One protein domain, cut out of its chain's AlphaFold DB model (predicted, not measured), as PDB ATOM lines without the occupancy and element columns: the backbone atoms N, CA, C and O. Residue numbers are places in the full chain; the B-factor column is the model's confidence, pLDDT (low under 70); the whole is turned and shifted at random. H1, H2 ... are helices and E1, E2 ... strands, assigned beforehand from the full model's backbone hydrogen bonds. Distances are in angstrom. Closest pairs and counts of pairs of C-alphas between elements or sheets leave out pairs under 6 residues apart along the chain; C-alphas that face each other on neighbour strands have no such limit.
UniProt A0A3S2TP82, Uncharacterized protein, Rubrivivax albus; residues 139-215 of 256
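AT A GLANCE: This is residues 139 to 215 of the 256 residues of an uncharacterized protein of Rubrivivax albus (UniProt A0A3S2TP82). A small three-stranded sheet has H1 along one face and its other face bare; H2 packs on H1 at a steep tilt and is on the sheet as well, its residues 179 to 185 coming near E1 and E3. H2 joins the two sides, with H1 and the sheet on one and H3 and H4 on the other. The printed part has 77 residues, in order E1, H1, E2, E3, H2, H3, H4; the sheet, E1 - E3 - E2, is antiparallel, and the class is mixed, helices and strands. It is compact, with a radius of gyration of the C-alphas of 12.2 A and spans of 35 by 28 by 20 A.

IN THESE COORDINATES: Find C-alpha 141 at (112.915, 249.992, 205.760), where E1 begins, and follow it to residue 146, 16.2 A. Next come H1, residues 151 to 160, 14.3 A; E2, 164 to 169, 15.8 A; and E3, 172 to 177, 16.8 A. H2, 179 to 190, runs 16.8 A, then come H3, 194 to 200, and H4, 205 to 213, ending at C-alpha 213 (122.917, 242.167, 206.868).

HOW THE PARTS SIT: Look at N 143 and O 175, 2.8 A, between E1 and E3; in the hairpin E2 and E3, N 166 and O 174 are 2.9 A apart. E1, H1 and E2 form a split strand-helix-strand unit, two strands running the same way with E3 between them, its crossover right-handed. H1 lies over E3, 9.1 A high over the sheet. H2, the hub, touches H1 at a steep tilt of 48 degrees, closest C-alphas Ala 158 and Trp 185, 5.3 A. With residues 183 to 187 alone H2 touches H3, about perpendicular at 88 degrees, closest C-alphas Gln 187 and Ala 197, 5.9 A. With residues 179 to 180 alone it touches H4, closest C-alphas Ser 179 and Leu 208, 5.4 A. In H1, H2, H3 and H4 every O i to N i+4 pair is within hydrogen-bond range.

THE WHOLE: The farthest C-alphas, Thr 148 and Ala 215, are 37.4 A apart. The printed part has no cut and no long link; pLDDT is under 70 at residues 139, 147 to 148 and 215.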
ATOM      1  N   PRO A 139     111.041 243.485 204.596       66.88
ATOM      2  CA  PRO A 139     111.808 244.650 204.167       66.88
ATOM      3  C   PRO A 139     112.270 245.495 205.363       66.88
ATOM      4  O   PRO A 139     111.472 245.834 206.232       66.88
ATOM      5  N   VAL A 140     113.560 245.843 205.380       75.88
ATOM      6  CA  VAL A 140     114.241 246.474 206.527       75.88
ATOM      7  C   VAL A 140     113.784 247.913 206.756       75.88
ATOM      8  O   VAL A 140     113.696 248.370 207.893       75.88
ATOM      9  N   ARG A 141     113.443 248.630 205.680       86.75
ATOM     10  CA  ARG A 141     112.915 249.992 205.760       86.75
ATOM     11  C   ARG A 141     111.616 250.145 204.992       86.75
ATOM     12  O   ARG A 141     111.456 249.645 203.873       86.75
ATOM     13  N   SER A 142     110.724 250.928 205.586       91.31
ATOM     14  CA  SER A 142     109.528 251.461 204.948       91.31
ATOM     15  C   SER A 142     109.603 252.982 204.899       91.31
ATOM     16  O   SER A 142     109.855 253.618 205.922       91.31
ATOM     17  N   ALA A 143     109.325 253.561 203.739       91.94
ATOM     18  CA  ALA A 143     109.073 254.985 203.573       91.94
ATOM     19  C   ALA A 143     107.615 255.174 203.154       91.94
ATOM     20  O   ALA A 143     107.070 254.346 202.426       91.94
ATOM     21  N   ILE A 144     106.974 256.251 203.603       92.62
ATOM     22  CA  ILE A 144     105.626 256.595 203.149       92.62
ATOM     23  C   ILE A 144     105.732 257.824 202.259       92.62
ATOM     24  O   ILE A 144     106.198 258.878 202.691       92.62
ATOM     25  N   VAL A 145     105.294 257.681 201.013       90.31
ATOM     26  CA  VAL A 145     105.120 258.800 200.092       90.31
ATOM     27  C   VAL A 145     103.745 259.397 200.357       90.31
ATOM     28  O   VAL A 145     102.720 258.724 200.226       90.31
ATOM     29  N   HIS A 146     103.751 260.664 200.760       86.75
ATOM     30  CA  HIS A 146     102.572 261.500 200.927       86.75
ATOM     31  C   HIS A 146     102.663 262.660 199.941       86.75
ATOM     32  O   HIS A 146     103.723 263.274 199.836       86.75
ATOM     33  N   GLY A 147     101.557 263.031 199.305       69.50
ATOM     34  CA  GLY A 147     101.473 264.342 198.674       69.50
ATOM     35  C   GLY A 147     100.618 264.395 197.424       69.50
ATOM     36  O   GLY A 147     100.200 263.385 196.870       69.50
ATOM     37  N   THR A 148     100.379 265.634 197.006       59.47
ATOM     38  CA  THR A 148      99.641 266.017 195.800       59.47
ATOM     39  C   THR A 148     100.562 266.377 194.633       59.47
ATOM     40  O   THR A 148     100.078 266.560 193.523       59.47
ATOM     41  N   THR A 149     101.873 266.522 194.872       72.25
ATOM     42  CA  THR A 149     102.846 266.981 193.867       72.25
ATOM     43  C   THR A 149     103.784 265.837 193.482       72.25
ATOM     44  O   THR A 149     104.576 265.388 194.305       72.25
ATOM     45  N   GLU A 150     103.655 265.361 192.242       85.75
ATOM     46  CA  GLU A 150     104.436 264.280 191.608       85.75
ATOM     47  C   GLU A 150     104.581 262.947 192.398       85.75
ATOM     48  O   GLU A 150     105.660 262.335 192.354       85.75
ATOM     49  N   PRO A 151     103.549 262.427 193.106       89.25
ATOM     50  CA  PRO A 151     103.641 261.104 193.742       89.25
ATOM     51  C   PRO A 151     103.966 259.990 192.734       89.25
ATOM     52  O   PRO A 151     104.666 259.034 193.078       89.25
ATOM     53  N   GLU A 152     103.538 260.140 191.479       92.81
ATOM     54  CA  GLU A 152     103.804 259.201 190.397       92.81
ATOM     55  C   GLU A 152     105.298 259.001 190.143       92.81
ATOM     56  O   GLU A 152     105.767 257.868 190.028       92.81
ATOM     57  N   ARG A 153     106.074 260.089 190.153       94.38
ATOM     58  CA  ARG A 153     107.519 260.040 189.947       94.38
ATOM     59  C   ARG A 153     108.199 259.345 191.119       94.38
ATOM     60  O   ARG A 153     109.076 258.510 190.911       94.38
ATOM     61  N   ALA A 154     107.791 259.652 192.351       94.56
ATOM     62  CA  ALA A 154     108.346 259.019 193.544       94.56
ATOM     63  C   ALA A 154     108.129 257.498 193.539       94.56
ATOM     64  O   ALA A 154     109.080 256.750 193.778       94.56
ATOM     65  N   VAL A 155     106.915 257.046 193.209       95.50
ATOM     66  CA  VAL A 155     106.573 255.620 193.099       95.50
ATOM     67  C   VAL A 155     107.336 254.956 191.951       95.50
ATOM     68  O   VAL A 155     107.935 253.898 192.150       95.50
ATOM     69  N   ALA A 156     107.388 255.584 190.775       95.38
ATOM     70  CA  ALA A 156     108.079 255.023 189.620       95.38
ATOM     71  C   ALA A 156     109.584 254.855 189.863       95.38
ATOM     72  O   ALA A 156     110.135 253.778 189.633       95.38
ATOM     73  N   ARG A 157     110.245 255.877 190.427       96.69
ATOM     74  CA  ARG A 157     111.669 255.781 190.783       96.69
ATOM     75  C   ARG A 157     111.930 254.735 191.873       96.69
ATOM     76  O   ARG A 157     113.008 254.150 191.889       96.69
ATOM     77  N   ALA A 158     110.978 254.483 192.774       95.94
ATOM     78  CA  ALA A 158     111.122 253.428 193.777       95.94
ATOM     79  C   ALA A 158     111.140 252.041 193.120       95.94
ATOM     80  O   ALA A 158     112.008 251.222 193.424       95.94
ATOM     81  N   ILE A 159     110.225 251.802 192.179       96.31
ATOM     82  CA  ILE A 159     110.150 250.546 191.419       96.31
ATOM     83  C   ILE A 159     111.392 250.369 190.537       96.31
ATOM     84  O   ILE A 159     111.941 249.269 190.474       96.31
ATOM     85  N   ASP A 160     111.890 251.445 189.923       96.31
ATOM     86  CA  ASP A 160     113.152 251.431 189.169       96.31
ATOM     87  C   ASP A 160     114.357 251.043 190.038       96.31
ATOM     88  O   ASP A 160     115.251 250.334 189.577       96.31
ATOM     89  N   ALA A 161     114.369 251.463 191.305       94.75
ATOM     90  CA  ALA A 161     115.381 251.067 192.282       94.75
ATOM     91  C   ALA A 161     115.185 249.634 192.821       94.75
ATOM     92  O   ALA A 161     115.985 249.175 193.633       94.75
ATOM     93  N   GLY A 162     114.138 248.919 192.395       93.19
ATOM     94  CA  GLY A 162     113.818 247.565 192.851       93.19
ATOM     95  C   GLY A 162     113.112 247.502 194.209       93.19
ATOM     96  O   GLY A 162     113.078 246.438 194.831       93.19
ATOM     97  N   LEU A 163     112.564 248.622 194.690       94.00
ATOM     98  CA  LEU A 163     111.717 248.658 195.883       94.00
ATOM     99  C   LEU A 163     110.294 248.198 195.549       94.00
ATOM    100  O   LEU A 163     109.831 248.276 194.412       94.00
ATOM    101  N   GLN A 164     109.573 247.744 196.570       93.56
ATOM    102  CA  GLN A 164     108.160 247.397 196.460       93.56
ATOM    103  C   GLN A 164     107.301 248.591 196.854       93.56
ATOM    104  O   GLN A 164     107.484 249.150 197.936       93.56
ATOM    105  N   ALA A 165     106.327 248.936 196.018       94.19
ATOM    106  CA  ALA A 165     105.337 249.964 196.306       94.19
ATOM    107  C   ALA A 165     103.962 249.331 196.547       94.19
ATOM    108  O   ALA A 165     103.568 248.398 195.846       94.19
ATOM    109  N   ARG A 166     103.220 249.845 197.529       93.94
ATOM    110  CA  ARG A 166     101.826 249.461 197.785       93.94
ATOM    111  C   ARG A 166     101.013 250.680 198.200       93.94
ATOM    112  O   ARG A 166     101.473 251.480 199.012       93.94
ATOM    113  N   VAL A 167      99.784 250.785 197.708       92.62
ATOM    114  CA  VAL A 167      98.827 251.795 198.171       92.62
ATOM    115  C   VAL A 167      98.377 251.507 199.613       92.62
ATOM    116  O   VAL A 167      98.082 250.370 199.978       92.62
ATOM    117  N   VAL A 168      98.362 252.534 200.462       92.31
ATOM    118  CA  VAL A 168      97.889 252.468 201.865       92.31
ATOM    119  C   VAL A 168      96.806 253.506 202.173       92.31
ATOM    120  O   VAL A 168      96.297 253.570 203.288       92.31
ATOM    121  N   GLY A 169      96.457 254.332 201.191       87.44
ATOM    122  CA  GLY A 169      95.395 255.324 201.258       87.44
ATOM    123  C   GLY A 169      95.362 256.152 199.976       87.44
ATOM    124  O   GLY A 169      96.210 255.973 199.103       87.44
ATOM    125  N   LEU A 170      94.404 257.071 199.874       84.38
ATOM    126  CA  LEU A 170      94.288 257.963 198.720       84.38
ATOM    127  C   LEU A 170      95.588 258.758 198.524       84.38
ATOM    128  O   LEU A 170      95.988 259.497 199.424       84.38
ATOM    129  N   SER A 171      96.255 258.561 197.381       84.25
ATOM    130  CA  SER A 171      97.560 259.164 197.055       84.25
ATOM    131  C   SER A 171      98.627 258.950 198.143       84.25
ATOM    132  O   SER A 171      99.487 259.802 198.379       84.25
ATOM    133  N   ARG A 172      98.552 257.817 198.850       91.75
ATOM    134  CA  ARG A 172      99.503 257.425 199.893       91.75
ATOM    135  C   ARG A 172     100.058 256.049 199.590       91.75
ATOM    136  O   ARG A 172      99.315 255.068 199.537       91.75
ATOM    137  N   PHE A 173     101.377 255.977 199.484       93.44
ATOM    138  CA  PHE A 173     102.078 254.752 199.126       93.44
ATOM    139  C   PHE A 173     103.106 254.410 200.185       93.44
ATOM    140  O   PHE A 173     103.855 255.274 200.632       93.44
ATOM    141  N   VAL A 174     103.155 253.142 200.570       94.31
ATOM    142  CA  VAL A 174     104.275 252.606 201.334       94.31
ATOM    143  C   VAL A 174     105.278 252.004 200.356       94.31
ATOM    144  O   VAL A 174     104.925 251.175 199.518       94.31
ATOM    145  N   ILE A 175     106.522 252.451 200.464       95.25
ATOM    146  CA  ILE A 175     107.672 251.949 199.723       95.25
ATOM    147  C   ILE A 175     108.498 251.111 200.685       95.25
ATOM    148  O   ILE A 175     108.912 251.599 201.735       95.25
ATOM    149  N   THR A 176     108.734 249.851 200.351       93.31
ATOM    150  CA  THR A 176     109.423 248.900 201.226       93.31
ATOM    151  C   THR A 176     110.549 248.190 200.491       93.31
ATOM    152  O   THR A 176     110.456 247.915 199.295       93.31
ATOM    153  N   GLY A 177     111.633 247.900 201.203       90.81
ATOM    154  CA  GLY A 177     112.751 247.141 200.660       90.81
ATOM    155  C   GLY A 177     114.030 247.281 201.484       90.81
ATOM    156  O   GLY A 177     114.000 247.857 202.575       90.81
ATOM    157  N   PRO A 178     115.146 246.742 200.967       90.69
ATOM    158  CA  PRO A 178     116.477 246.915 201.537       90.69
ATOM    159  C   PRO A 178     116.875 248.388 201.656       90.69
ATOM    160  O   PRO A 178     116.600 249.202 200.767       90.69
ATOM    161  N   SER A 179     117.595 248.707 202.722       92.69
ATOM    162  CA  SER A 179     118.096 250.037 203.054       92.69
ATOM    163  C   SER A 179     118.976 250.620 201.945       92.69
ATOM    164  O   SER A 179     118.821 251.787 201.575       92.69
ATOM    165  N   ARG A 180     119.825 249.800 201.313       92.50
ATOM    166  CA  ARG A 180     120.623 250.223 200.146       92.50
ATOM    167  C   ARG A 180     119.786 250.629 198.926       92.50
ATOM    168  O   ARG A 180     120.206 251.489 198.157       92.50
ATOM    169  N   LEU A 181     118.614 250.017 198.728       94.44
ATOM    170  CA  LEU A 181     117.745 250.345 197.592       94.44
ATOM    171  C   LEU A 181     116.964 251.636 197.857       94.44
ATOM    172  O   LEU A 181     116.750 252.408 196.929       94.44
ATOM    173  N   HIS A 182     116.627 251.928 199.119       95.25
ATOM    174  CA  HIS A 182     116.110 253.244 199.516       95.25
ATOM    175  C   HIS A 182     117.116 254.359 199.228       95.25
ATOM    176  O   HIS A 182     116.734 255.393 198.687       95.25
ATOM    177  N   LEU A 183     118.406 254.138 199.498       96.19
ATOM    178  CA  LEU A 183     119.454 255.096 199.136       96.19
ATOM    179  C   LEU A 183     119.486 255.361 197.620       96.19
ATOM    180  O   LEU A 183     119.430 256.517 197.201       96.19
ATOM    181  N   ALA A 184     119.506 254.300 196.805       96.12
ATOM    182  CA  ALA A 184     119.481 254.416 195.346       96.12
ATOM    183  C   ALA A 184     118.222 255.146 194.844       96.12
ATOM    184  O   ALA A 184     118.312 256.021 193.982       96.12
ATOM    185  N   TRP A 185     117.061 254.843 195.425       97.00
ATOM    186  CA  TRP A 185     115.801 255.518 195.123       97.00
ATOM    187  C   TRP A 185     115.868 257.024 195.390       97.00
ATOM    188  O   TRP A 185     115.499 257.806 194.515       97.00
ATOM    189  N   LEU A 186     116.387 257.457 196.544       96.12
ATOM    190  CA  LEU A 186     116.507 258.884 196.863       96.12
ATOM    191  C   LEU A 186     117.483 259.612 195.931       96.12
ATOM    192  O   LEU A 186     117.215 260.749 195.536       96.12
ATOM    193  N   GLN A 187     118.578 258.956 195.532       96.75
ATOM    194  CA  GLN A 187     119.498 259.497 194.527       96.75
ATOM    195  C   GLN A 187     118.794 259.702 193.180       96.75
ATOM    196  O   GLN A 187     118.939 260.764 192.579       96.75
ATOM    197  N   MET A 188     118.002 258.726 192.719       94.56
ATOM    198  CA  MET A 188     117.234 258.831 191.470       94.56
ATOM    199  C   MET A 188     116.132 259.893 191.551       94.56
ATOM    200  O   MET A 188     115.932 260.657 190.606       94.56
ATOM    201  N   LEU A 189     115.410 259.943 192.672       94.38
ATOM    202  CA  LEU A 189     114.275 260.838 192.866       94.38
ATOM    203  C   LEU A 189     114.720 262.302 192.877       94.38
ATOM    204  O   LEU A 189     114.211 263.103 192.090       94.38
ATOM    205  N   PHE A 190     115.699 262.629 193.722       93.88
ATOM    206  CA  PHE A 190     116.179 263.999 193.909       93.88
ATOM    207  C   PHE A 190     117.337 264.384 192.986       93.88
ATOM    208  O   PHE A 190     117.728 265.547 192.975       93.88
ATOM    209  N   GLN A 191     117.876 263.438 192.208       95.12
ATOM    210  CA  GLN A 191     119.046 263.643 191.345       95.12
ATOM    211  C   GLN A 191     120.260 264.170 192.127       95.12
ATOM    212  O   GLN A 191     120.986 265.055 191.679       95.12
ATOM    213  N   VAL A 192     120.471 263.626 193.327       96.81
ATOM    214  CA  VAL A 192     121.540 264.043 194.245       96.81
ATOM    215  C   VAL A 192     122.631 262.975 194.363       96.81
ATOM    216  O   VAL A 192     122.353 261.781 194.209       96.81
ATOM    217  N   PRO A 193     123.881 263.365 194.678       97.31
ATOM    218  CA  PRO A 193     124.933 262.401 194.974       97.31
ATOM    219  C   PRO A 193     124.623 261.603 196.247       97.31
ATOM    220  O   PRO A 193     123.858 262.036 197.113       97.31
ATOM    221  N   GLN A 194     125.289 260.454 196.392       96.94
ATOM    222  CA  GLN A 194     125.097 259.528 197.513       96.94
ATOM    223  C   GLN A 194     125.231 260.208 198.882       96.94
ATOM    224  O   GLN A 194     124.421 259.957 199.766       96.94
ATOM    225  N   ALA A 195     126.223 261.090 199.051       97.00
ATOM    226  CA  ALA A 195     126.449 261.800 200.310       97.00
ATOM    227  C   ALA A 195     125.214 262.605 200.745       97.00
ATOM    228  O   ALA A 195     124.765 262.490 201.880       97.00
ATOM    229  N   ARG A 196     124.594 263.334 199.810       97.44
ATOM    230  CA  ARG A 196     123.389 264.117 200.092       97.44
ATOM    231  C   ARG A 196     122.172 263.232 200.364       97.44
ATOM    232  O   ARG A 196     121.351 263.570 201.209       97.44
ATOM    233  N   ALA A 197     122.051 262.094 199.682       96.06
ATOM    234  CA  ALA A 197     120.987 261.133 199.969       96.06
ATOM    235  C   ALA A 197     121.136 260.509 201.372       96.06
ATOM    236  O   ALA A 197     120.145 260.372 202.087       96.06
ATOM    237  N   LEU A 198     122.365 260.212 201.807       96.56
ATOM    238  CA  LEU A 198     122.657 259.747 203.169       96.56
ATOM    239  C   LEU A 198     122.329 260.805 204.233       96.56
ATOM    240  O   LEU A 198     121.762 260.461 205.268       96.56
ATOM    241  N   GLU A 199     122.608 262.084 203.960       96.75
ATOM    242  CA  GLU A 199     122.193 263.198 204.828       96.75
ATOM    243  C   GLU A 199     120.666 263.265 204.977       96.75
ATOM    244  O   GLU A 199     120.166 263.422 206.088       96.75
ATOM    245  N   ILE A 200     119.919 263.100 203.877       93.44
ATOM    246  CA  ILE A 200     118.445 263.063 203.899       93.44
ATOM    247  C   ILE A 200     117.948 261.891 204.756       93.44
ATOM    248  O   ILE A 200     117.011 262.053 205.536       93.44
ATOM    249  N   MET A 201     118.582 260.722 204.639       93.38
ATOM    250  CA  MET A 201     118.251 259.537 205.441       93.38
ATOM    251  C   MET A 201     118.757 259.607 206.888       93.38
ATOM    252  O   MET A 201     118.427 258.713 207.668       93.38
ATOM    253  N   GLN A 202     119.556 260.624 207.234       96.00
ATOM    254  CA  GLN A 202     120.208 260.787 208.537       96.00
ATOM    255  C   GLN A 202     120.977 259.530 208.971       96.00
ATOM    256  O   GLN A 202     120.843 259.045 210.091       96.00
ATOM    257  N   THR A 203     121.759 258.962 208.051       94.31
ATOM    258  CA  THR A 203     122.439 257.676 208.248       94.31
ATOM    259  C   THR A 203     123.793 257.636 207.537       94.31
ATOM    260  O   THR A 203     124.173 258.574 206.836       94.31
ATOM    261  N   THR A 204     124.527 256.538 207.695       95.50
ATOM    262  CA  THR A 204     125.785 256.270 206.988       95.50
ATOM    263  C   THR A 204     125.639 255.061 206.070       95.50
ATOM    264  O   THR A 204     124.754 254.225 206.247       95.50
ATOM    265  N   LEU A 205     126.527 254.940 205.079       94.31
ATOM    266  CA  LEU A 205     126.534 253.769 204.198       94.31
ATOM    267  C   LEU A 205     126.765 252.471 204.985       94.31
ATOM    268  O   LEU A 205     126.114 251.466 204.717       94.31
ATOM    269  N   GLU A 206     127.668 252.511 205.964       93.12
ATOM    270  CA  GLU A 206     127.978 251.376 206.834       93.12
ATOM    271  C   GLU A 206     126.756 250.948 207.658       93.12
ATOM    272  O   GLU A 206     126.441 249.763 207.711       93.12
ATOM    273  N   ALA A 207     126.001 251.902 208.215       91.12
ATOM    274  CA  ALA A 207     124.773 251.603 208.948       91.12
ATOM    275  C   ALA A 207     123.712 250.946 208.051       91.12
ATOM    276  O   ALA A 207     123.094 249.965 208.456       91.12
ATOM    277  N   LEU A 208     123.541 251.413 206.806       91.31
ATOM    278  CA  LEU A 208     122.610 250.782 205.858       91.31
ATOM    279  C   LEU A 208     123.036 249.355 205.485       91.31
ATOM    280  O   LEU A 208     122.188 248.478 205.333       91.31
ATOM    281  N   GLN A 209     124.340 249.105 205.347       89.19
ATOM    282  CA  GLN A 209     124.864 247.759 205.096       89.19
ATOM    283  C   GLN A 209     124.673 246.842 206.310       89.19
ATOM    284  O   GLN A 209     124.302 245.677 206.150       89.19
ATOM    285  N   ALA A 210     124.894 247.359 207.520       87.12
ATOM    286  CA  ALA A 210     124.647 246.632 208.759       87.12
ATOM    287  C   ALA A 210     123.162 246.262 208.898       87.12
ATOM    288  O   ALA A 210     122.840 245.117 209.189       87.12
ATOM    289  N   GLU A 211     122.256 247.193 208.599       87.00
ATOM    290  CA  GLU A 211     120.810 246.956 208.561       87.00
ATOM    291  C   GLU A 211     120.419 245.850 207.571       87.00
ATOM    292  O   GLU A 211     119.684 244.930 207.925       87.00
ATOM    293  N   ASP A 212     120.946 245.893 206.344       85.81
ATOM    294  CA  ASP A 212     120.638 244.893 205.316       85.81
ATOM    295  C   ASP A 212     121.203 243.497 205.656       85.81
ATOM    296  O   ASP A 212     120.681 242.477 205.194       85.81
ATOM    297  N   THR A 213     122.255 243.425 206.477       82.88
ATOM    298  CA  THR A 213     122.917 242.167 206.868       82.88
ATOM    299  C   THR A 213     122.443 241.609 208.211       82.88
ATOM    300  O   THR A 213     122.463 240.382 208.377       82.88
ATOM    301  N   ALA A 214     121.909 242.442 209.108       76.56
ATOM    302  CA  ALA A 214     121.457 242.074 210.451       76.56
ATOM    303  C   ALA A 214     120.481 240.883 210.459       76.56
ATOM    304  O   ALA A 214     119.508 240.849 209.707       76.56
ATOM    305  N   ALA A 215     120.745 239.886 211.311       60.53
ATOM    306  CA  ALA A 215     119.890 238.709 211.464       60.53
ATOM    307  C   ALA A 215     118.440 239.106 211.816       60.53
ATOM    308  O   ALA A 215     118.248 240.103 212.515       60.53
TER     309      ALA A 215